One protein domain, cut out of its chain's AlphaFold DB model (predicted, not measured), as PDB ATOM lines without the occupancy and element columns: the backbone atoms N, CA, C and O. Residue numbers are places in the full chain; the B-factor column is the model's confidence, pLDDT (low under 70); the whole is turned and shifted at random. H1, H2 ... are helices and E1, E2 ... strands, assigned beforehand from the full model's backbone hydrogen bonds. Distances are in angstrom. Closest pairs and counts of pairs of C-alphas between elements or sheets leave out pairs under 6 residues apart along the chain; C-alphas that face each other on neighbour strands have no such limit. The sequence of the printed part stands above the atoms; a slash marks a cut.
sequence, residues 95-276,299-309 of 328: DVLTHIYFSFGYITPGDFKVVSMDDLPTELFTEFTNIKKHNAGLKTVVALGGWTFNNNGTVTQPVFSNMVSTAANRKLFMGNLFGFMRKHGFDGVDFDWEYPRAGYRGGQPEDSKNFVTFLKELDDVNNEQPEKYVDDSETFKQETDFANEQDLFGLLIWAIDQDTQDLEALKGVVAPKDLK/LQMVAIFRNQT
ATOM      1  N   ASP A  95      15.384 -42.081   1.902       46.22
ATOM      2  CA  ASP A  95      15.217 -41.515   3.242       46.22
ATOM      3  C   ASP A  95      14.441 -40.187   3.244       46.22
ATOM      4  O   ASP A  95      13.967 -39.765   4.294       46.22
ATOM      5  N   VAL A  96      14.281 -39.538   2.083       47.25
ATOM      6  CA  VAL A  96      13.565 -38.257   1.942       47.25
ATOM      7  C   VAL A  96      12.144 -38.381   1.383       47.25
ATOM      8  O   VAL A  96      11.516 -37.373   1.070       47.25
ATOM      9  N   LEU A  97      11.643 -39.598   1.174       50.88
ATOM     10  CA  LEU A  97      10.280 -39.826   0.693       50.88
ATOM     11  C   LEU A  97       9.381 -40.252   1.855       50.88
ATOM     12  O   LEU A  97       9.725 -41.168   2.603       50.88
ATOM     13  N   THR A  98       8.223 -39.604   1.983       56.09
ATOM     14  CA  THR A  98       7.163 -39.986   2.930       56.09
ATOM     15  C   THR A  98       6.186 -40.965   2.287       56.09
ATOM     16  O   THR A  98       5.866 -41.982   2.898       56.09
ATOM     17  N   HIS A  99       5.803 -40.714   1.030       64.75
ATOM     18  CA  HIS A  99       4.874 -41.528   0.245       64.75
ATOM     19  C   HIS A  99       5.397 -41.770  -1.169       64.75
ATOM     20  O   HIS A  99       6.024 -40.904  -1.781       64.75
ATOM     21  N   ILE A 100       5.113 -42.950  -1.708       62.19
ATOM     22  CA  ILE A 100       5.368 -43.286  -3.107       62.19
ATOM     23  C   ILE A 100       4.243 -44.166  -3.642       62.19
ATOM     24  O   ILE A 100       3.725 -45.035  -2.937       62.19
ATOM     25  N   TYR A 101       3.879 -43.929  -4.900       74.25
ATOM     26  CA  TYR A 101       2.702 -44.504  -5.534       74.25
ATOM     27  C   TYR A 101       3.096 -45.522  -6.604       74.25
ATOM     28  O   TYR A 101       3.970 -45.268  -7.433       74.25
ATOM     29  N   PHE A 102       2.449 -46.684  -6.581       71.69
ATOM     30  CA  PHE A 102       2.479 -47.647  -7.668       71.69
ATOM     31  C   PHE A 102       1.376 -47.278  -8.657       71.69
ATOM     32  O   PHE A 102       0.200 -47.545  -8.403       71.69
ATOM     33  N   SER A 103       1.767 -46.681  -9.778       77.19
ATOM     34  CA  SER A 103       0.861 -46.261 -10.848       77.19
ATOM     35  C   SER A 103       1.079 -47.156 -12.077       77.19
ATOM     36  O   SER A 103       2.130 -47.089 -12.708       77.19
ATOM     37  N   PHE A 104       0.158 -48.052 -12.440       81.88
ATOM     38  CA  PHE A 104      -1.179 -48.263 -11.868       81.88
ATOM     39  C   PHE A 104      -1.491 -49.741 -11.610       81.88
ATOM     40  O   PHE A 104      -0.953 -50.638 -12.259       81.88
ATOM     41  N   GLY A 105      -2.401 -49.987 -10.666       87.56
ATOM     42  CA  GLY A 105      -3.179 -51.221 -10.574       87.56
ATOM     43  C   GLY A 105      -4.531 -51.068 -11.278       87.56
ATOM     44  O   GLY A 105      -5.104 -49.981 -11.325       87.56
ATOM     45  N   TYR A 106      -5.061 -52.149 -11.843       94.69
ATOM     46  CA  TYR A 106      -6.366 -52.181 -12.513       94.69
ATOM     47  C   TYR A 106      -7.410 -52.897 -11.661       94.69
ATOM     48  O   TYR A 106      -7.081 -53.731 -10.819       94.69
ATOM     49  N   ILE A 107      -8.684 -52.580 -11.900       97.69
ATOM     50  CA  ILE A 107      -9.829 -53.257 -11.288       97.69
ATOM     51  C   ILE A 107     -10.513 -54.113 -12.358       97.69
ATOM     52  O   ILE A 107     -10.899 -53.612 -13.414       97.69
ATOM     53  N   THR A 108     -10.675 -55.409 -12.105       97.25
ATOM     54  CA  THR A 108     -11.324 -56.315 -13.063       97.25
ATOM     55  C   THR A 108     -12.839 -56.076 -13.145       97.25
ATOM     56  O   THR A 108     -13.491 -55.800 -12.129       97.25
ATOM     57  N   PRO A 109     -13.450 -56.197 -14.339       96.75
ATOM     58  CA  PRO A 109     -14.888 -56.028 -14.493       96.75
ATOM     59  C   PRO A 109     -15.669 -57.166 -13.824       96.75
ATOM     60  O   PRO A 109     -15.367 -58.344 -13.995       96.75
ATOM     61  N   GLY A 110     -16.728 -56.809 -13.096       95.12
ATOM     62  CA  GLY A 110     -17.695 -57.746 -12.520       95.12
ATOM     63  C   GLY A 110     -17.298 -58.323 -11.161       95.12
ATOM     64  O   GLY A 110     -18.129 -58.324 -10.258       95.12
ATOM     65  N   ASP A 111     -16.055 -58.782 -10.990       97.25
ATOM     66  CA  ASP A 111     -15.572 -59.321  -9.708       97.25
ATOM     67  C   ASP A 111     -14.693 -58.349  -8.905       97.25
ATOM     68  O   ASP A 111     -14.388 -58.644  -7.752       97.25
ATOM     69  N   PHE A 112     -14.346 -57.191  -9.479       98.25
ATOM     70  CA  PHE A 112     -13.669 -56.061  -8.834       98.25
ATOM     71  C   PHE A 112     -12.392 -56.443  -8.071       98.25
ATOM     72  O   PHE A 112     -12.170 -55.999  -6.944       98.25
ATOM     73  N   LYS A 113     -11.557 -57.307  -8.644       98.00
ATOM     74  CA  LYS A 113     -10.240 -57.627  -8.085       98.00
ATOM     75  C   LYS A 113      -9.221 -56.591  -8.529       98.00
ATOM     76  O   LYS A 113      -9.251 -56.142  -9.670       98.00
ATOM     77  N   VAL A 114      -8.293 -56.270  -7.634       97.00
ATOM     78  CA  VAL A 114      -7.111 -55.478  -7.980       97.00
ATOM     79  C   VAL A 114      -6.085 -56.390  -8.654       97.00
ATOM     80  O   VAL A 114      -5.721 -57.432  -8.099       97.00
ATOM     81  N   VAL A 115      -5.646 -56.009  -9.850       95.06
ATOM     82  CA  VAL A 115      -4.685 -56.738 -10.687       95.06
ATOM     83  C   VAL A 115      -3.622 -55.789 -11.235       95.06
ATOM     84  O   VAL A 115      -3.785 -54.571 -11.202       95.06
ATOM     85  N   SER A 116      -2.509 -56.337 -11.719       87.19
ATOM     86  CA  SER A 116      -1.548 -55.558 -12.496       87.19
ATOM     87  C   SER A 116      -2.160 -55.126 -13.830       87.19
ATOM     88  O   SER A 116      -3.150 -55.702 -14.288       87.19
ATOM     89  N   MET A 117      -1.579 -54.098 -14.447       84.31
ATOM     90  CA  MET A 117      -1.876 -53.796 -15.847       84.31
ATOM     91  C   MET A 117      -1.509 -54.990 -16.732       84.31
ATOM     92  O   MET A 117      -0.685 -55.829 -16.350       84.31
ATOM     93  N   ASP A 118      -2.100 -55.030 -17.924       78.81
ATOM     94  CA  ASP A 118      -1.764 -56.028 -18.934       78.81
ATOM     95  C   ASP A 118      -0.240 -56.089 -19.140       78.81
ATOM     96  O   ASP A 118       0.451 -55.068 -19.129       78.81
ATOM     97  N   ASP A 119       0.278 -57.310 -19.271       78.94
ATOM     98  CA  ASP A 119       1.700 -57.621 -19.464       78.94
ATOM     99  C   ASP A 119       2.652 -57.251 -18.306       78.94
ATOM    100  O   ASP A 119       3.866 -57.420 -18.437       78.94
ATOM    101  N   LEU A 120       2.139 -56.824 -17.142       73.25
ATOM    102  CA  LEU A 120       2.958 -56.593 -15.948       73.25
ATOM    103  C   LEU A 120       2.872 -57.752 -14.936       73.25
ATOM    104  O   LEU A 120       1.768 -58.165 -14.560       73.25
ATOM    105  N   PRO A 121       4.015 -58.256 -14.425       77.50
ATOM    106  CA  PRO A 121       4.026 -59.279 -13.386       77.50
ATOM    107  C   PRO A 121       3.448 -58.756 -12.067       77.50
ATOM    108  O   PRO A 121       3.736 -57.642 -11.630       77.50
ATOM    109  N   THR A 122       2.643 -59.581 -11.396       81.69
ATOM    110  CA  THR A 122       2.008 -59.231 -10.112       81.69
ATOM    111  C   THR A 122       3.036 -59.093  -8.978       81.69
ATOM    112  O   THR A 122       2.789 -58.412  -7.984       81.69
ATOM    113  N   GLU A 123       4.208 -59.711  -9.121       79.19
ATOM    114  CA  GLU A 123       5.329 -59.646  -8.181       79.19
ATOM    115  C   GLU A 123       5.842 -58.210  -7.990       79.19
ATOM    116  O   GLU A 123       6.285 -57.870  -6.889       79.19
ATOM    117  N   LEU A 124       5.679 -57.347  -9.003       74.56
ATOM    118  CA  LEU A 124       6.089 -55.940  -8.956       74.56
ATOM    119  C   LEU A 124       5.441 -55.172  -7.808       74.56
ATOM    120  O   LEU A 124       6.072 -54.291  -7.236       74.56
ATOM    121  N   PHE A 125       4.211 -55.518  -7.425       80.94
ATOM    122  CA  PHE A 125       3.558 -54.895  -6.278       80.94
ATOM    123  C   PHE A 125       4.328 -55.147  -4.980       80.94
ATOM    124  O   PHE A 125       4.541 -54.232  -4.192       80.94
ATOM    125  N   THR A 126       4.779 -56.383  -4.759       80.81
ATOM    126  CA  THR A 126       5.539 -56.736  -3.554       80.81
ATOM    127  C   THR A 126       6.978 -56.233  -3.630       80.81
ATOM    128  O   THR A 126       7.549 -55.840  -2.614       80.81
ATOM    129  N   GLU A 127       7.591 -56.221  -4.814       73.06
ATOM    130  CA  GLU A 127       8.898 -55.583  -5.013       73.06
ATOM    131  C   GLU A 127       8.844 -54.087  -4.705       73.06
ATOM    132  O   GLU A 127       9.703 -53.582  -3.983       73.06
ATOM    133  N   PHE A 128       7.793 -53.406  -5.161       73.50
ATOM    134  CA  PHE A 128       7.553 -52.003  -4.871       73.50
ATOM    135  C   PHE A 128       7.381 -51.753  -3.375       73.50
ATOM    136  O   PHE A 128       8.065 -50.903  -2.829       73.50
ATOM    137  N   THR A 129       6.538 -52.500  -2.666       74.00
ATOM    138  CA  THR A 129       6.328 -52.253  -1.226       74.00
ATOM    139  C   THR A 129       7.543 -52.621  -0.368       74.00
ATOM    140  O   THR A 129       7.743 -52.060   0.714       74.00
ATOM    141  N   ASN A 130       8.412 -53.518  -0.850       75.25
ATOM    142  CA  ASN A 130       9.657 -53.896  -0.177       75.25
ATOM    143  C   ASN A 130      10.656 -52.740  -0.037       75.25
ATOM    144  O   ASN A 130      11.573 -52.843   0.781       75.25
ATOM    145  N   ILE A 131      10.478 -51.633  -0.759       63.47
ATOM    146  CA  ILE A 131      11.349 -50.451  -0.667       63.47
ATOM    147  C   ILE A 131      11.312 -49.814   0.729       63.47
ATOM    148  O   ILE A 131      12.288 -49.202   1.158       63.47
ATOM    149  N   LYS A 132      10.243 -50.061   1.499       69.50
ATOM    150  CA  LYS A 132      10.133 -49.681   2.917       69.50
ATOM    151  C   LYS A 132      11.212 -50.304   3.806       69.50
ATOM    152  O   LYS A 132      11.454 -49.833   4.909       69.50
ATOM    153  N   LYS A 133      11.908 -51.350   3.336       70.12
ATOM    154  CA  LYS A 133      13.093 -51.898   4.021       70.12
ATOM    155  C   LYS A 133      14.253 -50.903   4.069       70.12
ATOM    156  O   LYS A 133      15.102 -51.031   4.947       70.12
ATOM    157  N   HIS A 134      14.297 -49.949   3.141       58.38
ATOM    158  CA  HIS A 134      15.315 -48.903   3.096       58.38
ATOM    159  C   HIS A 134      14.927 -47.693   3.947       58.38
ATOM    160  O   HIS A 134      15.789 -47.128   4.605       58.38
ATOM    161  N   ASN A 135      13.635 -47.360   4.005       60.62
ATOM    162  CA  ASN A 135      13.103 -46.283   4.833       60.62
ATOM    163  C   ASN A 135      11.855 -46.771   5.588       60.62
ATOM    164  O   ASN A 135      10.781 -46.904   5.007       60.62
ATOM    165  N   ALA A 136      11.990 -47.007   6.896       68.25
ATOM    166  CA  ALA A 136      10.896 -47.502   7.736       68.25
ATOM    167  C   ALA A 136       9.735 -46.496   7.903       68.25
ATOM    168  O   ALA A 136       8.643 -46.889   8.317       68.25
ATOM    169  N   GLY A 137       9.967 -45.212   7.608       64.62
ATOM    170  CA  GLY A 137       8.942 -44.168   7.600       64.62
ATOM    171  C   GLY A 137       8.143 -44.100   6.296       64.62
ATOM    172  O   GLY A 137       7.016 -43.609   6.322       64.62
ATOM    173  N   LEU A 138       8.690 -44.630   5.196       63.09
ATOM    174  CA  LEU A 138       8.085 -44.581   3.866       63.09
ATOM    175  C   LEU A 138       6.780 -45.376   3.817       63.09
ATOM    176  O   LEU A 138       6.701 -46.516   4.282       63.09
ATOM    177  N   LYS A 139       5.770 -44.779   3.198       69.88
ATOM    178  CA  LYS A 139       4.498 -45.411   2.872       69.88
ATOM    179  C   LYS A 139       4.404 -45.666   1.383       69.88
ATOM    180  O   LYS A 139       4.889 -44.900   0.551       69.88
ATOM    181  N   THR A 140       3.754 -46.765   1.055       69.50
ATOM    182  CA  THR A 140       3.599 -47.250  -0.311       69.50
ATOM    183  C   THR A 140       2.123 -47.336  -0.638       69.50
ATOM    184  O   THR A 140       1.395 -48.054   0.040       69.50
ATOM    185  N   VAL A 141       1.685 -46.614  -1.664       79.00
ATOM    186  CA  VAL A 141       0.274 -46.476  -2.053       79.00
ATOM    187  C   VAL A 141       0.076 -47.097  -3.432       79.00
ATOM    188  O   VAL A 141       0.943 -46.964  -4.289       79.00
ATOM    189  N   VAL A 142      -1.020 -47.816  -3.669       82.81
ATOM    190  CA  VAL A 142      -1.395 -48.290  -5.010       82.81
ATOM    191  C   VAL A 142      -2.384 -47.310  -5.631       82.81
ATOM    192  O   VAL A 142      -3.472 -47.128  -5.099       82.81
ATOM    193  N   ALA A 143      -2.038 -46.701  -6.762       83.69
ATOM    194  CA  ALA A 143      -2.989 -45.928  -7.552       83.69
ATOM    195  C   ALA A 143      -3.769 -46.880  -8.465       83.69
ATOM    196  O   ALA A 143      -3.180 -47.654  -9.227       83.69
ATOM    197  N   LEU A 144      -5.095 -46.857  -8.375       91.56
ATOM    198  CA  LEU A 144      -5.989 -47.684  -9.174       91.56
ATOM    199  C   LEU A 144      -6.616 -46.854 -10.286       91.56
ATOM    200  O   LEU A 144      -7.243 -45.842  -9.998       91.56
ATOM    201  N   GLY A 145      -6.520 -47.317 -11.533       89.06
ATOM    202  CA  GLY A 145      -7.149 -46.658 -12.680       89.06
ATOM    203  C   GLY A 145      -6.160 -46.023 -13.658       89.06
ATOM    204  O   GLY A 145      -5.363 -46.731 -14.281       89.06
ATOM    205  N   GLY A 146      -6.283 -44.709 -13.849       74.12
ATOM    206  CA  GLY A 146      -5.508 -43.904 -14.794       74.12
ATOM    207  C   GLY A 146      -6.090 -43.860 -16.213       74.12
ATOM    208  O   GLY A 146      -7.010 -44.607 -16.574       74.12
ATOM    209  N   TRP A 147      -5.526 -43.003 -17.065       74.69
ATOM    210  CA  TRP A 147      -6.109 -42.649 -18.366       74.69
ATOM    211  C   TRP A 147      -6.532 -43.826 -19.250       74.69
ATOM    212  O   TRP A 147      -7.632 -43.832 -19.810       74.69
ATOM    213  N   THR A 148      -5.668 -44.843 -19.381       81.19
ATOM    214  CA  THR A 148      -5.933 -46.018 -20.234       81.19
ATOM    215  C   THR A 148      -7.018 -46.927 -19.670       81.19
ATOM    216  O   THR A 148      -7.798 -47.471 -20.449       81.19
ATOM    217  N   PHE A 149      -7.121 -47.043 -18.344       86.50
ATOM    218  CA  PHE A 149      -8.169 -47.829 -17.696       86.50
ATOM    219  C   PHE A 149      -9.562 -47.285 -18.036       86.50
ATOM    220  O   PHE A 149     -10.503 -48.046 -18.258       86.50
ATOM    221  N   ASN A 150      -9.665 -45.963 -18.164       79.69
ATOM    222  CA  ASN A 150     -10.900 -45.245 -18.445       79.69
ATOM    223  C   ASN A 150     -11.125 -44.971 -19.955       79.69
ATOM    224  O   ASN A 150     -11.988 -44.175 -20.334       79.69
ATOM    225  N   ASN A 151     -10.347 -45.587 -20.858       87.00
ATOM    226  CA  ASN A 151     -10.492 -45.379 -22.304       87.00
ATOM    227  C   ASN A 151     -11.846 -45.864 -22.835       87.00
ATOM    228  O   ASN A 151     -12.312 -46.953 -22.501       87.00
ATOM    229  N   ASN A 152     -12.437 -45.093 -23.747       86.19
ATOM    230  CA  ASN A 152     -13.724 -45.427 -24.348       86.19
ATOM    231  C   ASN A 152     -13.687 -46.750 -25.123       86.19
ATOM    232  O   ASN A 152     -12.741 -47.023 -25.859       86.19
ATOM    233  N   GLY A 153     -14.752 -47.543 -24.993       89.38
ATOM    234  CA  GLY A 153     -14.902 -48.813 -25.706       89.38
ATOM    235  C   GLY A 153     -14.059 -49.960 -25.140       89.38
ATOM    236  O   GLY A 153     -14.013 -51.030 -25.744       89.38
ATOM    237  N   THR A 154     -13.405 -49.758 -23.994       92.31
ATOM    238  CA  THR A 154     -12.685 -50.815 -23.275       92.31
ATOM    239  C   THR A 154     -13.598 -51.520 -22.274       92.31
ATOM    240  O   THR A 154     -14.595 -50.969 -21.808       92.31
ATOM    241  N   VAL A 155     -13.243 -52.752 -21.903       94.00
ATOM    242  CA  VAL A 155     -13.962 -53.508 -20.861       94.00
ATOM    243  C   VAL A 155     -13.789 -52.904 -19.463       94.00
ATOM    244  O   VAL A 155     -14.595 -53.181 -18.576       94.00
ATOM    245  N   THR A 156     -12.756 -52.081 -19.269       94.12
ATOM    246  CA  THR A 156     -12.435 -51.404 -18.007       94.12
ATOM    247  C   THR A 156     -13.162 -50.069 -17.843       94.12
ATOM    248  O   THR A 156     -13.415 -49.664 -16.711       94.12
ATOM    249  N   GLN A 157     -13.598 -49.436 -18.940       93.38
ATOM    250  CA  GLN A 157     -14.295 -48.145 -18.931       93.38
ATOM    251  C   GLN A 157     -15.416 -48.026 -17.875       93.38
ATOM    252  O   GLN A 157     -15.415 -47.055 -17.121       93.38
ATOM    253  N   PRO A 158     -16.378 -48.967 -17.760       94.75
ATOM    254  CA  PRO A 158     -17.490 -48.803 -16.827       94.75
ATOM    255  C   PRO A 158     -17.160 -49.273 -15.403       94.75
ATOM    256  O   PRO A 158     -18.045 -49.278 -14.547       94.75
ATOM    257  N   VAL A 159     -15.941 -49.754 -15.132       97.06
ATOM    258  CA  VAL A 159     -15.656 -50.523 -13.913       97.06
ATOM    259  C   VAL A 159     -15.801 -49.688 -12.652       97.06
ATOM    260  O   VAL A 159     -16.434 -50.168 -11.714       97.06
ATOM    261  N   PHE A 160     -15.304 -48.448 -12.625       94.75
ATOM    262  CA  PHE A 160     -15.484 -47.577 -11.460       94.75
ATOM    263  C   PHE A 160     -16.961 -47.292 -11.180       94.75
ATOM    264  O   PHE A 160     -17.425 -47.543 -10.068       94.75
ATOM    265  N   SER A 161     -17.717 -46.868 -12.200       94.38
ATOM    266  CA  SER A 161     -19.158 -46.601 -12.075       94.38
ATOM    267  C   SER A 161     -19.915 -47.842 -11.578       94.38
ATOM    268  O   SER A 161     -20.657 -47.784 -10.593       94.38
ATOM    269  N   ASN A 162     -19.644 -49.010 -12.168       97.31
ATOM    270  CA  ASN A 162     -20.252 -50.276 -11.758       97.31
ATOM    271  C   ASN A 162     -19.872 -50.669 -10.324       97.31
ATOM    272  O   ASN A 162     -20.737 -51.121  -9.571       97.31
ATOM    273  N   MET A 163     -18.610 -50.488  -9.935       97.94
ATOM    274  CA  MET A 163     -18.114 -50.797  -8.595       97.94
ATOM    275  C   MET A 163     -18.843 -49.969  -7.531       97.94
ATOM    276  O   MET A 163     -19.327 -50.529  -6.546       97.94
ATOM    277  N   VAL A 164     -19.020 -48.662  -7.756       95.81
ATOM    278  CA  VAL A 164     -19.663 -47.776  -6.769       95.81
ATOM    279  C   VAL A 164     -21.194 -47.880  -6.757       95.81
ATOM    280  O   VAL A 164     -21.830 -47.518  -5.761       95.81
ATOM    281  N   SER A 165     -21.798 -48.390  -7.837       96.75
ATOM    282  CA  SER A 165     -23.246 -48.319  -8.104       96.75
ATOM    283  C   SER A 165     -24.160 -48.962  -7.055       96.75
ATOM    284  O   SER A 165     -25.284 -48.500  -6.856       96.75
ATOM    285  N   THR A 166     -23.717 -50.018  -6.364       98.12
ATOM    286  CA  THR A 166     -24.543 -50.736  -5.379       98.12
ATOM    287  C   THR A 166     -23.754 -51.074  -4.122       98.12
ATOM    288  O   THR A 166     -22.551 -51.315  -4.177       98.12
ATOM    289  N   ALA A 167     -24.444 -51.172  -2.982       97.69
ATOM    290  CA  ALA A 167     -23.819 -51.561  -1.715       97.69
ATOM    291  C   ALA A 167     -23.128 -52.937  -1.789       97.69
ATOM    292  O   ALA A 167     -22.081 -53.143  -1.182       97.69
ATOM    293  N   ALA A 168     -23.682 -53.876  -2.565       98.19
ATOM    294  CA  ALA A 168     -23.078 -55.192  -2.767       98.19
ATOM    295  C   ALA A 168     -21.747 -55.103  -3.532       98.19
ATOM    296  O   ALA A 168     -20.771 -55.734  -3.125       98.19
ATOM    297  N   ASN A 169     -21.692 -54.290  -4.592       98.50
ATOM    298  CA  ASN A 169     -20.481 -54.101  -5.394       98.50
ATOM    299  C   ASN A 169     -19.383 -53.395  -4.596       98.50
ATOM    300  O   ASN A 169     -18.247 -53.867  -4.573       98.50
ATOM    301  N   ARG A 170     -19.741 -52.334  -3.862       97.62
ATOM    302  CA  ARG A 170     -18.819 -51.622  -2.968       97.62
ATOM    303  C   ARG A 170     -18.235 -52.547  -1.908       97.62
ATOM    304  O   ARG A 170     -17.021 -52.608  -1.744       97.62
ATOM    305  N   LYS A 171     -19.085 -53.345  -1.252       96.56
ATOM    306  CA  LYS A 171     -18.658 -54.356  -0.274       96.56
ATOM    307  C   LYS A 171     -17.708 -55.391  -0.871       96.56
ATOM    308  O   LYS A 171     -16.708 -55.729  -0.237       96.56
ATOM    309  N   LEU A 172     -18.012 -55.895  -2.067       97.94
ATOM    310  CA  LEU A 172     -17.153 -56.847  -2.768       97.94
ATOM    311  C   LEU A 172     -15.777 -56.236  -3.058       97.94
ATOM    312  O   LEU A 172     -14.756 -56.832  -2.715       97.94
ATOM    313  N   PHE A 173     -15.756 -55.030  -3.626       98.25
ATOM    314  CA  PHE A 173     -14.515 -54.341  -3.952       98.25
ATOM    315  C   PHE A 173     -13.672 -54.034  -2.712       98.25
ATOM    316  O   PHE A 173     -12.493 -54.369  -2.705       98.25
ATOM    317  N   MET A 174     -14.259 -53.490  -1.638       94.56
ATOM    318  CA  MET A 174     -13.532 -53.238  -0.386       94.56
ATOM    319  C   MET A 174     -12.871 -54.515   0.151       94.56
ATOM    320  O   MET A 174     -11.695 -54.504   0.513       94.56
ATOM    321  N   GLY A 175     -13.586 -55.646   0.140       92.06
ATOM    322  CA  GLY A 175     -13.026 -56.938   0.545       92.06
ATOM    323  C   GLY A 175     -11.812 -57.354  -0.295       92.06
ATOM    324  O   GLY A 175     -10.783 -57.758   0.258       92.06
ATOM    325  N   ASN A 176     -11.907 -57.209  -1.619       96.50
ATOM    326  CA  ASN A 176     -10.802 -57.492  -2.536       96.50
ATOM    327  C   ASN A 176      -9.622 -56.535  -2.334       96.50
ATOM    328  O   ASN A 176      -8.476 -56.982  -2.310       96.50
ATOM    329  N   LEU A 177      -9.896 -55.245  -2.158       94.69
ATOM    330  CA  LEU A 177      -8.907 -54.187  -1.992       94.69
ATOM    331  C   LEU A 177      -8.075 -54.386  -0.725       94.69
ATOM    332  O   LEU A 177      -6.855 -54.488  -0.804       94.69
ATOM    333  N   PHE A 178      -8.710 -54.534   0.439       86.81
ATOM    334  CA  PHE A 178      -7.978 -54.785   1.684       86.81
ATOM    335  C   PHE A 178      -7.246 -56.134   1.660       86.81
ATOM    336  O   PHE A 178      -6.151 -56.262   2.211       86.81
ATOM    337  N   GLY A 179      -7.817 -57.149   0.998       88.12
ATOM    338  CA  GLY A 179      -7.131 -58.418   0.748       88.12
ATOM    339  C   GLY A 179      -5.852 -58.239  -0.075       88.12
ATOM    340  O   GLY A 179      -4.803 -58.763   0.302       88.12
ATOM    341  N   PHE A 180      -5.929 -57.464  -1.156       94.31
ATOM    342  CA  PHE A 180      -4.802 -57.118  -2.016       94.31
ATOM    343  C   PHE A 180      -3.733 -56.307  -1.270       94.31
ATOM    344  O   PHE A 180      -2.566 -56.699  -1.282       94.31
ATOM    345  N   MET A 181      -4.125 -55.237  -0.569       89.38
ATOM    346  CA  MET A 181      -3.192 -54.377   0.167       89.38
ATOM    347  C   MET A 181      -2.422 -55.170   1.226       89.38
ATOM    348  O   MET A 181      -1.198 -55.084   1.269       89.38
ATOM    349  N   ARG A 182      -3.094 -56.036   2.003       87.94
ATOM    350  CA  ARG A 182      -2.418 -56.927   2.965       87.94
ATOM    351  C   ARG A 182      -1.487 -57.931   2.295       87.94
ATOM    352  O   ARG A 182      -0.395 -58.174   2.796       87.94
ATOM    353  N   LYS A 183      -1.917 -58.531   1.180       88.88
ATOM    354  CA  LYS A 183      -1.121 -59.524   0.446       88.88
ATOM    355  C   LYS A 183       0.182 -58.920  -0.077       88.88
ATOM    356  O   LYS A 183       1.218 -59.576  -0.017       88.88
ATOM    357  N   HIS A 184       0.117 -57.700  -0.602       86.75
ATOM    358  CA  HIS A 184       1.252 -57.050  -1.246       86.75
ATOM    359  C   HIS A 184       1.979 -56.050  -0.350       86.75
ATOM    360  O   HIS A 184       3.056 -55.612  -0.723       86.75
ATOM    361  N   GLY A 185       1.467 -55.753   0.845       84.06
ATOM    362  CA  GLY A 185       2.113 -54.891   1.831       84.06
ATOM    363  C   GLY A 185       1.953 -53.396   1.561       84.06
ATOM    364  O   GLY A 185       2.838 -52.638   1.947       84.06
ATOM    365  N   PHE A 186       0.876 -52.977   0.894       84.00
ATOM    366  CA  PHE A 186       0.580 -51.560   0.667       84.00
ATOM    367  C   PHE A 186       0.076 -50.881   1.945       84.00
ATOM    368  O   PHE A 186      -0.696 -51.456   2.711       84.00
ATOM    369  N   ASP A 187       0.492 -49.630   2.116       76.50
ATOM    370  CA  ASP A 187      -0.020 -48.657   3.084       76.50
ATOM    371  C   ASP A 187      -0.901 -47.627   2.362       76.50
ATOM    372  O   ASP A 187      -1.001 -46.484   2.778       76.50
ATOM    373  N   GLY A 188      -1.512 -47.985   1.237       78.06
ATOM    374  CA  GLY A 188      -2.713 -47.296   0.810       78.06
ATOM    375  C   GLY A 188      -3.153 -47.431  -0.601       78.06
ATOM    376  O   GLY A 188      -2.582 -48.208  -1.359       78.06
ATOM    377  N   VAL A 189      -4.245 -46.734  -0.884       82.56
ATOM    378  CA  VAL A 189      -4.942 -46.775  -2.157       82.56
ATOM    379  C   VAL A 189      -5.248 -45.360  -2.614       82.56
ATOM    380  O   VAL A 189      -5.715 -44.523  -1.853       82.56
ATOM    381  N   ASP A 190      -5.012 -45.117  -3.885       81.00
ATOM    382  CA  ASP A 190      -5.450 -43.928  -4.587       81.00
ATOM    383  C   ASP A 190      -6.411 -44.340  -5.703       81.00
ATOM    384  O   ASP A 190      -6.243 -45.393  -6.324       81.00
ATOM    385  N   PHE A 191      -7.468 -43.558  -5.900       83.19
ATOM    386  CA  PHE A 191      -8.480 -43.820  -6.920       83.19
ATOM    387  C   PHE A 191      -8.371 -42.792  -8.038       83.19
ATOM    388  O   PHE A 191      -8.909 -41.692  -7.923       83.19
ATOM    389  N   ASP A 192      -7.752 -43.199  -9.142       80.19
ATOM    390  CA  ASP A 192      -7.556 -42.395 -10.345       80.19
ATOM    391  C   ASP A 192      -8.663 -42.699 -11.378       80.19
ATOM    392  O   ASP A 192      -8.483 -43.397 -12.392       80.19
ATOM    393  N   TRP A 193      -9.888 -42.269 -11.042       83.31
ATOM    394  CA  TRP A 193     -11.078 -42.428 -11.882       83.31
ATOM    395  C   TRP A 193     -11.287 -41.205 -12.774       83.31
ATOM    396  O   TRP A 193     -11.705 -40.144 -12.317       83.31
ATOM    397  N   GLU A 194     -11.131 -41.401 -14.083       76.06
ATOM    398  CA  GLU A 194     -11.211 -40.326 -15.066       76.06
ATOM    399  C   GLU A 194     -12.371 -40.491 -16.072       76.06
ATOM    400  O   GLU A 194     -12.242 -41.130 -17.111       76.06
ATOM    401  N   TYR A 195     -13.546 -39.913 -15.871       64.56
ATOM    402  CA  TYR A 195     -13.969 -39.147 -14.707       64.56
ATOM    403  C   TYR A 195     -15.386 -39.590 -14.337       64.56
ATOM    404  O   TYR A 195     -16.179 -39.906 -15.238       64.56
ATOM    405  N   PRO A 196     -15.752 -39.606 -13.047       72.56
ATOM    406  CA  PRO A 196     -17.132 -39.851 -12.654       72.56
ATOM    407  C   PRO A 196     -18.049 -38.814 -13.294       72.56
ATOM    408  O   PRO A 196     -17.675 -37.651 -13.450       72.56
ATOM    409  N   ARG A 197     -19.264 -39.227 -13.673       81.44
ATOM    410  CA  ARG A 197     -20.293 -38.390 -14.325       81.44
ATOM    411  C   ARG A 197     -19.944 -37.878 -15.730       81.44
ATOM    412  O   ARG A 197     -20.852 -37.469 -16.457       81.44
ATOM    413  N   ALA A 198     -18.686 -37.929 -16.162       72.88
ATOM    414  CA  ALA A 198     -18.297 -37.534 -17.509       72.88
ATOM    415  C   ALA A 198     -18.837 -38.537 -18.539       72.88
ATOM    416  O   ALA A 198     -18.216 -39.557 -18.833       72.88
ATOM    417  N   GLY A 199     -20.000 -38.236 -19.128       74.19
ATOM    418  CA  GLY A 199     -20.657 -39.121 -20.096       74.19
ATOM    419  C   GLY A 199     -19.781 -39.463 -21.309       74.19
ATOM    420  O   GLY A 199     -19.816 -40.591 -21.794       74.19
ATOM    421  N   TYR A 200     -18.910 -38.542 -21.745       78.12
ATOM    422  CA  TYR A 200     -17.941 -38.790 -22.825       78.12
ATOM    423  C   TYR A 200     -16.819 -39.774 -22.442       78.12
ATOM    424  O   TYR A 200     -16.109 -40.235 -23.333       78.12
ATOM    425  N   ARG A 201     -16.671 -40.102 -21.150       79.00
ATOM    426  CA  ARG A 201     -15.793 -41.146 -20.592       79.00
ATOM    427  C   ARG A 201     -16.578 -42.340 -20.034       79.00
ATOM    428  O   ARG A 201     -15.983 -43.264 -19.497       79.00
ATOM    429  N   GLY A 202     -17.898 -42.390 -20.227       81.56
ATOM    430  CA  GLY A 202     -18.754 -43.488 -19.759       81.56
ATOM    431  C   GLY A 202     -19.276 -43.336 -18.327       81.56
ATOM    432  O   GLY A 202     -19.857 -44.283 -17.797       81.56
ATOM    433  N   GLY A 203     -19.096 -42.161 -17.716       83.38
ATOM    434  CA  GLY A 203     -19.658 -41.838 -16.406       83.38
ATOM    435  C   GLY A 203     -21.184 -41.692 -16.422       83.38
ATOM    436  O   GLY A 203     -21.784 -41.316 -17.432       83.38
ATOM    437  N   GLN A 204     -21.803 -41.968 -15.277       84.50
ATOM    438  CA  GLN A 204     -23.239 -41.881 -15.017       84.50
ATOM    439  C   GLN A 204     -23.569 -40.709 -14.075       84.50
ATOM    440  O   GLN A 204     -22.750 -40.350 -13.223       84.50
ATOM    441  N   PRO A 205     -24.770 -40.110 -14.160       85.25
ATOM    442  CA  PRO A 205     -25.182 -39.016 -13.274       85.25
ATOM    443  C   PRO A 205     -25.059 -39.326 -11.771       85.25
ATOM    444  O   PRO A 205     -24.812 -38.428 -10.966       85.25
ATOM    445  N   GLU A 206     -25.226 -40.591 -11.391       86.88
ATOM    446  CA  GLU A 206     -25.224 -41.075 -10.012       86.88
ATOM    447  C   GLU A 206     -23.813 -41.279  -9.439       86.88
ATOM    448  O   GLU A 206     -23.674 -41.431  -8.220       86.88
ATOM    449  N   ASP A 207     -22.775 -41.261 -10.282       80.44
ATOM    450  CA  ASP A 207     -21.396 -41.588  -9.910       80.44
ATOM    451  C   ASP A 207     -20.906 -40.775  -8.715       80.44
ATOM    452  O   ASP A 207     -20.387 -41.350  -7.764       80.44
ATOM    453  N   SER A 208     -21.133 -39.457  -8.700       76.00
ATOM    454  CA  SER A 208     -20.660 -38.584  -7.617       76.00
ATOM    455  C   SER A 208     -21.249 -38.990  -6.261       76.00
ATOM    456  O   SER A 208     -20.536 -39.101  -5.267       76.00
ATOM    457  N   LYS A 209     -22.559 -39.266  -6.208       78.56
ATOM    458  CA  LYS A 209     -23.238 -39.674  -4.968       78.56
ATOM    459  C   LYS A 209     -22.792 -41.067  -4.526       78.56
ATOM    460  O   LYS A 209     -22.597 -41.314  -3.332       78.56
ATOM    461  N   ASN A 210     -22.656 -41.976  -5.484       82.81
ATOM    462  CA  ASN A 210     -22.241 -43.346  -5.230       82.81
ATOM    463  C   ASN A 210     -20.787 -43.412  -4.756       82.81
ATOM    464  O   ASN A 210     -20.501 -44.149  -3.817       82.81
ATOM    465  N   PHE A 211     -19.904 -42.595  -5.330       82.44
ATOM    466  CA  PHE A 211     -18.506 -42.508  -4.931       82.44
ATOM    467  C   PHE A 211     -18.364 -41.938  -3.516       82.44
ATOM    468  O   PHE A 211     -17.752 -42.579  -2.674       82.44
ATOM    469  N   VAL A 212     -19.054 -40.842  -3.176       77.38
ATOM    470  CA  VAL A 212     -19.093 -40.327  -1.787       77.38
ATOM    471  C   VAL A 212     -19.595 -41.381  -0.796       77.38
ATOM    472  O   VAL A 212     -19.089 -41.484   0.319       77.38
ATOM    473  N   THR A 213     -20.592 -42.177  -1.188       79.25
ATOM    474  CA  THR A 213     -21.090 -43.273  -0.344       79.25
ATOM    475  C   THR A 213     -20.033 -44.364  -0.176       79.25
ATOM    476  O   THR A 213     -19.808 -44.827   0.937       79.25
ATOM    477  N   PHE A 214     -19.359 -44.739  -1.264       86.88
ATOM    478  CA  PHE A 214     -18.256 -45.692  -1.253       86.88
ATOM    479  C   PHE A 214     -17.125 -45.276  -0.320       86.88
ATOM    480  O   PHE A 214     -16.665 -46.097   0.459       86.88
ATOM    481  N   LEU A 215     -16.720 -44.012  -0.347       80.94
ATOM    482  CA  LEU A 215     -15.599 -43.518   0.453       80.94
ATOM    483  C   LEU A 215     -15.910 -43.511   1.948       80.94
ATOM    484  O   LEU A 215     -15.051 -43.845   2.753       80.94
ATOM    485  N   LYS A 216     -17.158 -43.200   2.315       76.69
ATOM    486  CA  LYS A 216     -17.625 -43.324   3.703       76.69
ATOM    487  C   LYS A 216     -17.591 -44.773   4.176       76.69
ATOM    488  O   LYS A 216     -17.058 -45.054   5.237       76.69
ATOM    489  N   GLU A 217     -18.115 -45.692   3.367       82.81
ATOM    490  CA  GLU A 217     -18.084 -47.121   3.693       82.81
ATOM    491  C   GLU A 217     -16.645 -47.666   3.744       82.81
ATOM    492  O   GLU A 217     -16.336 -48.516   4.575       82.81
ATOM    493  N   LEU A 218     -15.757 -47.163   2.880       82.06
ATOM    494  CA  LEU A 218     -14.337 -47.501   2.882       82.06
ATOM    495  C   LEU A 218     -13.664 -47.045   4.179       82.06
ATOM    496  O   LEU A 218     -12.912 -47.828   4.758       82.06
ATOM    497  N   ASP A 219     -13.964 -45.832   4.649       78.19
ATOM    498  CA  ASP A 219     -13.469 -45.319   5.929       78.19
ATOM    499  C   ASP A 219     -14.035 -46.098   7.131       78.19
ATOM    500  O   ASP A 219     -13.304 -46.426   8.067       78.19
ATOM    501  N   ASP A 220     -15.307 -46.498   7.091       81.44
ATOM    502  CA  ASP A 220     -15.897 -47.358   8.123       81.44
ATOM    503  C   ASP A 220     -15.167 -48.715   8.199       81.44
ATOM    504  O   ASP A 220     -14.714 -49.124   9.269       81.44
ATOM    505  N   VAL A 221     -14.981 -49.398   7.058       81.31
ATOM    506  CA  VAL A 221     -14.266 -50.691   6.993       81.31
ATOM    507  C   VAL A 221     -12.806 -50.544   7.412       81.31
ATOM    508  O   VAL A 221     -12.244 -51.438   8.053       81.31
ATOM    509  N   ASN A 222     -12.188 -49.426   7.050       75.75
ATOM    510  CA  ASN A 222     -10.848 -49.070   7.470       75.75
ATOM    511  C   ASN A 222     -10.738 -48.928   9.000       75.75
ATOM    512  O   ASN A 222      -9.832 -49.490   9.612       75.75
ATOM    513  N   ASN A 223     -11.685 -48.237   9.635       78.19
ATOM    514  CA  ASN A 223     -11.696 -48.047  11.085       78.19
ATOM    515  C   ASN A 223     -11.813 -49.362  11.878       78.19
ATOM    516  O   ASN A 223     -11.433 -49.397  13.050       78.19
ATOM    517  N   GLU A 224     -12.298 -50.433  11.245       80.31
ATOM    518  CA  GLU A 224     -12.345 -51.791  11.798       80.31
ATOM    519  C   GLU A 224     -11.050 -52.599  11.578       80.31
ATOM    520  O   GLU A 224     -10.893 -53.678  12.160       80.31
ATOM    521  N   GLN A 225     -10.117 -52.130  10.740       69.19
ATOM    522  CA  GLN A 225      -8.854 -52.829  10.500       69.19
ATOM    523  C   GLN A 225      -7.915 -52.716  11.719       69.19
ATOM    524  O   GLN A 225      -7.903 -51.699  12.413       69.19
ATOM    525  N   PRO A 226      -7.091 -53.750  11.992       67.31
ATOM    526  CA  PRO A 226      -6.135 -53.726  13.105       67.31
ATOM    527  C   PRO A 226      -5.058 -52.646  12.937       67.31
ATOM    528  O   PRO A 226      -4.517 -52.158  13.926       67.31
ATOM    529  N   GLU A 227      -4.767 -52.280  11.692       58.84
ATOM    530  CA  GLU A 227      -3.930 -51.145  11.328       58.84
ATOM    531  C   GLU A 227      -4.813 -50.157  10.576       58.84
ATOM    532  O   GLU A 227      -5.486 -50.539   9.617       58.84
ATOM    533  N   LYS A 228      -4.855 -48.914  11.060       59.19
ATOM    534  CA  LYS A 228      -5.685 -47.873  10.468       59.19
ATOM    535  C   LYS A 228      -4.994 -47.250   9.287       59.19
ATOM    536  O   LYS A 228      -3.802 -46.947   9.312       59.19
ATOM    537  N   TYR A 229      -5.823 -46.966   8.311       58.06
ATOM    538  CA  TYR A 229      -5.418 -46.451   7.054       58.06
ATOM    539  C   TYR A 229      -6.041 -45.054   6.856       58.06
ATOM    540  O   TYR A 229      -7.097 -44.947   6.250       58.06
ATOM    541  N   VAL A 230      -5.437 -43.967   7.377       54.56
ATOM    542  CA  VAL A 230      -5.944 -42.579   7.189       54.56
ATOM    543  C   VAL A 230      -4.815 -41.556   7.002       54.56
ATOM    544  O   VAL A 230      -3.794 -41.661   7.689       54.56
ATOM    545  N   ASP A 231      -5.064 -40.572   6.130       52.31
ATOM    546  CA  ASP A 231      -4.337 -39.307   6.024       52.31
ATOM    547  C   ASP A 231      -5.237 -38.203   6.584       52.31
ATOM    548  O   ASP A 231      -6.394 -38.060   6.183       52.31
ATOM    549  N   ASP A 232      -4.734 -37.467   7.562       56.03
ATOM    550  CA  ASP A 232      -5.467 -36.441   8.286       56.03
ATOM    551  C   ASP A 232      -4.637 -35.157   8.383       56.03
ATOM    552  O   ASP A 232      -3.506 -35.055   7.902       56.03
ATOM    553  N   SER A 233      -5.203 -34.122   9.000       58.47
ATOM    554  CA  SER A 233      -4.496 -32.852   9.157       58.47
ATOM    555  C   SER A 233      -3.194 -32.983   9.965       58.47
ATOM    556  O   SER A 233      -2.298 -32.150   9.800       58.47
ATOM    557  N   GLU A 234      -3.034 -34.025  10.792       62.16
ATOM    558  CA  GLU A 234      -1.785 -34.321  11.497       62.16
ATOM    559  C   GLU A 234      -0.741 -34.919  10.548       62.16
ATOM    560  O   GLU A 234       0.409 -34.474  10.569       62.16
ATOM    561  N   THR A 235      -1.111 -35.887   9.705       57.47
ATOM    562  CA  THR A 235      -0.178 -36.488   8.740       57.47
ATOM    563  C   THR A 235       0.229 -35.488   7.663       57.47
ATOM    564  O   THR A 235       1.428 -35.299   7.476       57.47
ATOM    565  N   PHE A 236      -0.700 -34.717   7.084       60.72
ATOM    566  CA  PHE A 236      -0.364 -33.634   6.145       60.72
ATOM    567  C   PHE A 236       0.585 -32.601   6.758       60.72
ATOM    568  O   PHE A 236       1.502 -32.090   6.103       60.72
ATOM    569  N   LYS A 237       0.401 -32.293   8.046       62.38
ATOM    570  CA  LYS A 237       1.323 -31.417   8.763       62.38
ATOM    571  C   LYS A 237       2.703 -32.063   8.916       62.38
ATOM    572  O   LYS A 237       3.696 -31.374   8.704       62.38
ATOM    573  N   GLN A 238       2.784 -33.347   9.271       59.25
ATOM    574  CA  GLN A 238       4.058 -34.073   9.372       59.25
ATOM    575  C   GLN A 238       4.807 -34.078   8.034       59.25
ATOM    576  O   GLN A 238       6.011 -33.845   8.014       59.25
ATOM    577  N   GLU A 239       4.101 -34.275   6.921       55.88
ATOM    578  CA  GLU A 239       4.683 -34.200   5.580       55.88
ATOM    579  C   GLU A 239       5.198 -32.804   5.242       55.88
ATOM    580  O   GLU A 239       6.300 -32.649   4.715       55.88
ATOM    581  N   THR A 240       4.421 -31.777   5.586       56.69
ATOM    582  CA  THR A 240       4.806 -30.377   5.386       56.69
ATOM    583  C   THR A 240       6.016 -30.003   6.236       56.69
ATOM    584  O   THR A 240       6.949 -29.371   5.740       56.69
ATOM    585  N   ASP A 241       6.042 -30.403   7.507       60.41
ATOM    586  CA  ASP A 241       7.170 -30.173   8.412       60.41
ATOM    587  C   ASP A 241       8.430 -30.882   7.894       60.41
ATOM    588  O   ASP A 241       9.481 -30.257   7.784       60.41
ATOM    589  N   PHE A 242       8.307 -32.143   7.478       54.91
ATOM    590  CA  PHE A 242       9.402 -32.914   6.900       54.91
ATOM    591  C   PHE A 242       9.932 -32.299   5.598       54.91
ATOM    592  O   PHE A 242      11.141 -32.157   5.422       54.91
ATOM    593  N   ALA A 243       9.045 -31.867   4.698       51.38
ATOM    594  CA  ALA A 243       9.438 -31.180   3.473       51.38
ATOM    595  C   ALA A 243      10.212 -29.886   3.768       51.38
ATOM    596  O   ALA A 243      11.220 -29.603   3.121       51.38
ATOM    597  N   ASN A 244       9.791 -29.131   4.784       53.47
ATOM    598  CA  ASN A 244      10.523 -27.953   5.243       53.47
ATOM    599  C   ASN A 244      11.889 -28.319   5.858       53.47
ATOM    600  O   ASN A 244      12.860 -27.606   5.615       53.47
ATOM    601  N   GLU A 245      11.991 -29.412   6.623       53.62
ATOM    602  CA  GLU A 245      13.262 -29.903   7.188       53.62
ATOM    603  C   GLU A 245      14.271 -30.325   6.112       53.62
ATOM    604  O   GLU A 245      15.474 -30.149   6.299       53.62
ATOM    605  N   GLN A 246      13.795 -30.857   4.984       48.41
ATOM    606  CA  GLN A 246      14.629 -31.266   3.850       48.41
ATOM    607  C   GLN A 246      14.899 -30.123   2.842       48.41
ATOM    608  O   GLN A 246      15.404 -30.379   1.748       48.41
ATOM    609  N   ASP A 247      14.573 -28.866   3.184       48.22
ATOM    610  CA  ASP A 247      14.683 -27.690   2.300       48.22
ATOM    611  C   ASP A 247      13.956 -27.878   0.941       48.22
ATOM    612  O   ASP A 247      14.405 -27.398  -0.110       48.22
ATOM    613  N   LEU A 248      12.818 -28.585   0.935       43.19
ATOM    614  CA  LEU A 248      12.022 -28.808  -0.274       43.19
ATOM    615  C   LEU A 248      11.214 -27.572  -0.644       43.19
ATOM    616  O   LEU A 248      10.630 -26.890   0.194       43.19
ATOM    617  N   PHE A 249      11.162 -27.294  -1.944       35.31
ATOM    618  CA  PHE A 249      10.554 -26.072  -2.470       35.31
ATOM    619  C   PHE A 249       9.032 -26.152  -2.665       35.31
ATOM    620  O   PHE A 249       8.418 -25.131  -2.983       35.31
ATOM    621  N   GLY A 250       8.420 -27.323  -2.479       41.19
ATOM    622  CA  GLY A 250       6.978 -27.504  -2.610       41.19
ATOM    623  C   GLY A 250       6.532 -28.935  -2.329       41.19
ATOM    624  O   GLY A 250       7.322 -29.872  -2.428       41.19
ATOM    625  N   LEU A 251       5.254 -29.076  -1.988       44.84
ATOM    626  CA  LEU A 251       4.528 -30.341  -1.959       44.84
ATOM    627  C   LEU A 251       3.654 -30.409  -3.216       44.84
ATOM    628  O   LEU A 251       2.976 -29.432  -3.546       44.84
ATOM    629  N   LEU A 252       3.683 -31.540  -3.922       44.16
ATOM    630  CA  LEU A 252       2.686 -31.849  -4.944       44.16
ATOM    631  C   LEU A 252       1.419 -32.290  -4.208       44.16
ATOM    632  O   LEU A 252       1.416 -33.321  -3.546       44.16
ATOM    633  N   ILE A 253       0.365 -31.491  -4.326       46.44
ATOM    634  CA  ILE A 253      -0.980 -31.827  -3.861       46.44
ATOM    635  C   ILE A 253      -1.868 -31.723  -5.091       46.44
ATOM    636  O   ILE A 253      -1.980 -30.649  -5.688       46.44
ATOM    637  N   TRP A 254      -2.443 -32.845  -5.498       45.53
ATOM    638  CA  TRP A 254      -3.342 -32.932  -6.643       45.53
ATOM    639  C   TRP A 254      -4.802 -32.981  -6.140       45.53
ATOM    640  O   TRP A 254      -5.050 -33.518  -5.066       45.53
ATOM    641  N   ALA A 255      -5.740 -32.353  -6.864       41.78
ATOM    642  CA  ALA A 255      -7.182 -32.223  -6.543       41.78
ATOM    643  C   ALA A 255      -7.559 -31.784  -5.108       41.78
ATOM    644  O   ALA A 255      -8.261 -32.468  -4.364       41.78
ATOM    645  N   ILE A 256      -7.154 -30.567  -4.731       37.69
ATOM    646  CA  ILE A 256      -7.488 -29.947  -3.432       37.69
ATOM    647  C   ILE A 256      -8.980 -29.584  -3.251       37.69
ATOM    648  O   ILE A 256      -9.394 -29.136  -2.185       37.69
ATOM    649  N   ASP A 257      -9.800 -29.735  -4.288       33.97
ATOM    650  CA  ASP A 257     -11.239 -29.452  -4.307       33.97
ATOM    651  C   ASP A 257     -12.103 -30.572  -3.689       33.97
ATOM    652  O   ASP A 257     -13.297 -30.368  -3.460       33.97
ATOM    653  N   GLN A 258     -11.499 -31.721  -3.365       37.28
ATOM    654  CA  GLN A 258     -12.115 -32.875  -2.689       37.28
ATOM    655  C   GLN A 258     -11.969 -32.845  -1.154       37.28
ATOM    656  O   GLN A 258     -12.271 -33.835  -0.487       37.28
ATOM    657  N   ASP A 259     -11.479 -31.739  -0.591       40.69
ATOM    658  CA  ASP A 259     -11.288 -31.594   0.850       40.69
ATOM    659  C   ASP A 259     -12.607 -31.799   1.622       40.69
ATOM    660  O   ASP A 259     -13.719 -31.650   1.095       40.69
ATOM    661  N   THR A 260     -12.502 -32.144   2.902       45.38
ATOM    662  CA  THR A 260     -13.672 -32.237   3.771       45.38
ATOM    663  C   THR A 260     -14.392 -30.883   3.821       45.38
ATOM    664  O   THR A 260     -13.820 -29.831   3.532       45.38
ATOM    665  N   GLN A 261     -15.681 -30.855   4.188       46.19
ATOM    666  CA  GLN A 261     -16.431 -29.583   4.248       46.19
ATOM    667  C   GLN A 261     -15.791 -28.551   5.191       46.19
ATOM    668  O   GLN A 261     -16.021 -27.349   5.057       46.19
ATOM    669  N   ASP A 262     -15.010 -29.023   6.156       51.88
ATOM    670  CA  ASP A 262     -14.228 -28.231   7.087       51.88
ATOM    671  C   ASP A 262     -12.798 -27.930   6.618       51.88
ATOM    672  O   ASP A 262     -12.113 -27.191   7.320       51.88
ATOM    673  N   LEU A 263     -12.388 -28.359   5.425       52.12
ATOM    674  CA  LEU A 263     -11.105 -28.053   4.788       52.12
ATOM    675  C   LEU A 263      -9.882 -28.571   5.569       52.12
ATOM    676  O   LEU A 263      -8.918 -27.831   5.778       52.12
ATOM    677  N   GLU A 264      -9.944 -29.789   6.107       52.25
ATOM    678  CA  GLU A 264      -8.891 -30.333   6.976       52.25
ATOM    679  C   GLU A 264      -7.563 -30.558   6.244       52.25
ATOM    680  O   GLU A 264      -6.512 -30.202   6.788       52.25
ATOM    681  N   ALA A 265      -7.585 -31.054   5.003       52.06
ATOM    682  CA  ALA A 265      -6.365 -31.255   4.220       52.06
ATOM    683  C   ALA A 265      -5.705 -29.905   3.907       52.06
ATOM    684  O   ALA A 265      -4.528 -29.673   4.197       52.06
ATOM    685  N   LEU A 266      -6.491 -28.948   3.417       51.78
ATOM    686  CA  LEU A 266      -6.036 -27.612   3.075       51.78
ATOM    687  C   LEU A 266      -5.536 -26.851   4.312       51.78
ATOM    688  O   LEU A 266      -4.518 -26.167   4.222       51.78
ATOM    689  N   LYS A 267      -6.176 -26.999   5.483       59.94
ATOM    690  CA  LYS A 267      -5.671 -26.458   6.762       59.94
ATOM    691  C   LYS A 267      -4.327 -27.063   7.163       59.94
ATOM    692  O   LYS A 267      -3.476 -26.313   7.641       59.94
ATOM    693  N   GLY A 268      -4.138 -28.373   6.984       53.75
ATOM    694  CA  GLY A 268      -2.866 -29.054   7.242       53.75
ATOM    695  C   GLY A 268      -1.736 -28.488   6.379       53.75
ATOM    696  O   GLY A 268      -0.671 -28.152   6.892       53.75
ATOM    697  N   VAL A 269      -2.022 -28.266   5.095       52.16
ATOM    698  CA  VAL A 269      -1.080 -27.728   4.099       52.16
ATOM    699  C   VAL A 269      -0.710 -26.267   4.363       52.16
ATOM    700  O   VAL A 269       0.447 -25.874   4.206       52.16
ATOM    701  N   VAL A 270      -1.677 -25.423   4.742       51.41
ATOM    702  CA  VAL A 270      -1.410 -23.989   4.953       51.41
ATOM    703  C   VAL A 270      -0.883 -23.656   6.349       51.41
ATOM    704  O   VAL A 270      -0.459 -22.518   6.581       51.41
ATOM    705  N   ALA A 271      -0.869 -24.617   7.277       51.25
ATOM    706  CA  ALA A 271      -0.373 -24.421   8.633       51.25
ATOM    707  C   ALA A 271       1.097 -23.931   8.650       51.25
ATOM    708  O   ALA A 271       1.905 -24.324   7.813       51.25
ATOM    709  N   PRO A 272       1.491 -23.049   9.596       53.19
ATOM    710  CA  PRO A 272       0.692 -22.470  10.680       53.19
ATOM    711  C   PRO A 272      -0.154 -21.251  10.258       53.19
ATOM    712  O   PRO A 272      -0.685 -20.552  11.120       53.19
ATOM    713  N   LYS A 273      -0.244 -20.930   8.960       49.78
ATOM    714  CA  LYS A 273      -1.080 -19.824   8.469       49.78
ATOM    715  C   LYS A 273      -2.539 -20.271   8.380       49.78
ATOM    716  O   LYS A 273      -2.827 -21.445   8.186       49.78
ATOM    717  N   ASP A 274      -3.467 -19.328   8.522       53.44
ATOM    718  CA  ASP A 274      -4.891 -19.608   8.335       53.44
ATOM    719  C   ASP A 274      -5.309 -19.413   6.869       53.44
ATOM    720  O   ASP A 274      -4.675 -18.680   6.104       53.44
ATOM    721  N   LEU A 275      -6.418 -20.031   6.467       45.38
ATOM    722  CA  LEU A 275      -6.957 -19.870   5.112       45.38
ATOM    723  C   LEU A 275      -7.359 -18.424   4.790       45.38
ATOM    724  O   LEU A 275      -7.302 -17.979   3.641       45.38
ATOM    725  N   LYS A 276      -7.697 -17.638   5.819       48.19
ATOM    726  CA  LYS A 276      -8.045 -16.217   5.690       48.19
ATOM    727  C   LYS A 276      -6.848 -15.357   5.277       48.19
ATOM    728  O   LYS A 276      -7.047 -14.301   4.674       48.19
ATOM    729  N   LEU A 299     -11.097 -35.619 -10.641       30.30
ATOM    730  CA  LEU A 299     -11.235 -36.293  -9.344       30.30
ATOM    731  C   LEU A 299     -10.116 -37.317  -9.188       30.30
ATOM    732  O   LEU A 299      -9.976 -38.189 -10.037       30.30
ATOM    733  N   GLN A 300      -9.391 -37.266  -8.078       34.34
ATOM    734  CA  GLN A 300      -8.403 -38.275  -7.687       34.34
ATOM    735  C   GLN A 300      -8.346 -38.172  -6.177       34.34
ATOM    736  O   GLN A 300      -8.266 -37.085  -5.598       34.34
ATOM    737  N   MET A 301      -8.573 -39.309  -5.547       30.28
ATOM    738  CA  MET A 301      -8.727 -39.386  -4.114       30.28
ATOM    739  C   MET A 301      -7.598 -40.192  -3.540       30.28
ATOM    740  O   MET A 301      -7.546 -41.412  -3.688       30.28
ATOM    741  N   VAL A 302      -6.764 -39.472  -2.815       32.03
ATOM    742  CA  VAL A 302      -5.662 -40.008  -2.054       32.03
ATOM    743  C   VAL A 302      -6.195 -40.565  -0.734       32.03
ATOM    744  O   VAL A 302      -6.638 -39.814   0.132       32.03
ATOM    745  N   ALA A 303      -6.154 -41.888  -0.568       28.33
ATOM    746  CA  ALA A 303      -6.285 -42.541   0.728       28.33
ATOM    747  C   ALA A 303      -4.900 -43.101   1.120       28.33
ATOM    748  O   ALA A 303      -4.538 -44.245   0.833       28.33
ATOM    749  N   ILE A 304      -4.082 -42.234   1.715       31.86
ATOM    750  CA  ILE A 304      -2.735 -42.528   2.224       31.86
ATOM    751  C   ILE A 304      -2.827 -42.948   3.690       31.86
ATOM    752  O   ILE A 304      -3.601 -42.366   4.438       31.86
ATOM    753  N   PHE A 305      -1.998 -43.899   4.137       33.06
ATOM    754  CA  PHE A 305      -2.192 -44.540   5.428       33.06
ATOM    755  C   PHE A 305      -0.941 -44.694   6.315       33.06
ATOM    756  O   PHE A 305       0.147 -45.081   5.877       33.06
ATOM    757  N   ARG A 306      -1.105 -44.477   7.629       28.88
ATOM    758  CA  ARG A 306      -0.024 -44.534   8.630       28.88
ATOM    759  C   ARG A 306       0.182 -45.923   9.256       28.88
ATOM    760  O   ARG A 306      -0.542 -46.328  10.151       28.88
ATOM    761  N   ASN A 307       1.297 -46.578   8.928       30.03
ATOM    762  CA  ASN A 307       1.872 -47.649   9.770       30.03
ATOM    763  C   ASN A 307       2.408 -47.065  11.104       30.03
ATOM    764  O   ASN A 307       3.335 -46.246  11.074       30.03
ATOM    765  N   GLN A 308       1.832 -47.467  12.246       26.48
ATOM    766  CA  GLN A 308       2.444 -47.355  13.579       26.48
ATOM    767  C   GLN A 308       2.980 -48.731  13.995       26.48
ATOM    768  O   GLN A 308       2.313 -49.751  13.867       26.48
ATOM    769  N   THR A 309       4.223 -48.754  14.464       29.70
ATOM    770  CA  THR A 309       5.079 -49.939  14.495       29.70
ATOM    771  C   THR A 309       4.703 -51.021  15.512       29.70
ATOM    772  O   THR A 309       4.319 -50.771  16.651       29.70
TER     773      THR A 309
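AT A GLANCE: This is residues 95 to 276 and 299 to 309 of the 328 residues of the protein "Chitinase" of Monilinia laxa (UniProt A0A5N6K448). A strongly twisted sheet of five strands runs through the body, with H1 and H3 packed on it and H2 and H4 grouped by one part of H3. H5 and H6 lie side by side as a small lobe of their own, away from the other helices. The printed part has 193 residues, with six named helices and five named strands in the order E1 E2 H1 E3 H2 H3 E4 H4 H5 H6 E5. The sheet is mixed, in the order E2 E1 E3 E4 E5, and the class is mixed, helices and strands. The whole is compact, with a radius of gyration of the C-alphas of 16.9 A and spans of 47 by 42 by 32 A.

IN THESE COORDINATES: E1, residues 99 to 107, begins at C-alpha 99 (4.874, -41.528, 0.245), is 22.1 A long and bends by 56 degrees at residue 103. E2 is residues 114 to 116, H1 123 to 133, and E3 139 to 145, 19.5 A. H2 is residues 159 to 164, and H3, 167 to 184, is 25.7 A long. E4 is residues 188 to 192, H4 207 to 223, 24.0 A, H5 233 to 245, 18.1 A, and H6 264 to 270. E5, residues 301 to 304, ends at C-alpha 304 (-2.735, -42.528, 2.224).

HOW THE PARTS SIT: E1 and E2 form an antiparallel hairpin, with N 106 and O 115 2.8 A apart. E1 and E3 are parallel, with N 102 and O 141 at 2.8 A. E3 and E4 are parallel, with N 190 and O 142 at 2.8 A; E3, H2 H3 and E4 make a strand-helix-strand unit, two parallel neighbours with helices between, its crossover right-handed. E4 and E5 are antiparallel, with N 189 and O 303 at 3.0 A. H1 and H3 make two layers with the sheet, helices on one face of it. H1 is over E3 at a height of 8.5 A, along the strands. H3, the hub, only just touches H1, with 3 pairs of C-alphas within 8 A, the closest Thr 126 and His 184 at 4.9 A. H2 touches H4, closest at the C-alphas of Val 164 and Asn 210, 5.4 A. H5 touches H6 at a shallow tilt of 21 degrees, the same way, closest at the C-alphas of Ser 233 and Gly 268, 4.6 A. Every O i to N i+4 pair is within hydrogen-bond range in H2 to H6, but 4 of 7 in H1.

THE WHOLE: The C-alphas farthest apart are those of Asp 119 and Lys 276, 49.4 A. Residues 277 to 298 are not printed, and C-alphas 276 and 299 are 25.3 A apart across the cut. The links E3 to H2, E4 to H4 and H5 to H6 are long. Mean pLDDT of the printed part is 71.2, and residues 225 to 276 and 299 to 309 are among those under 70.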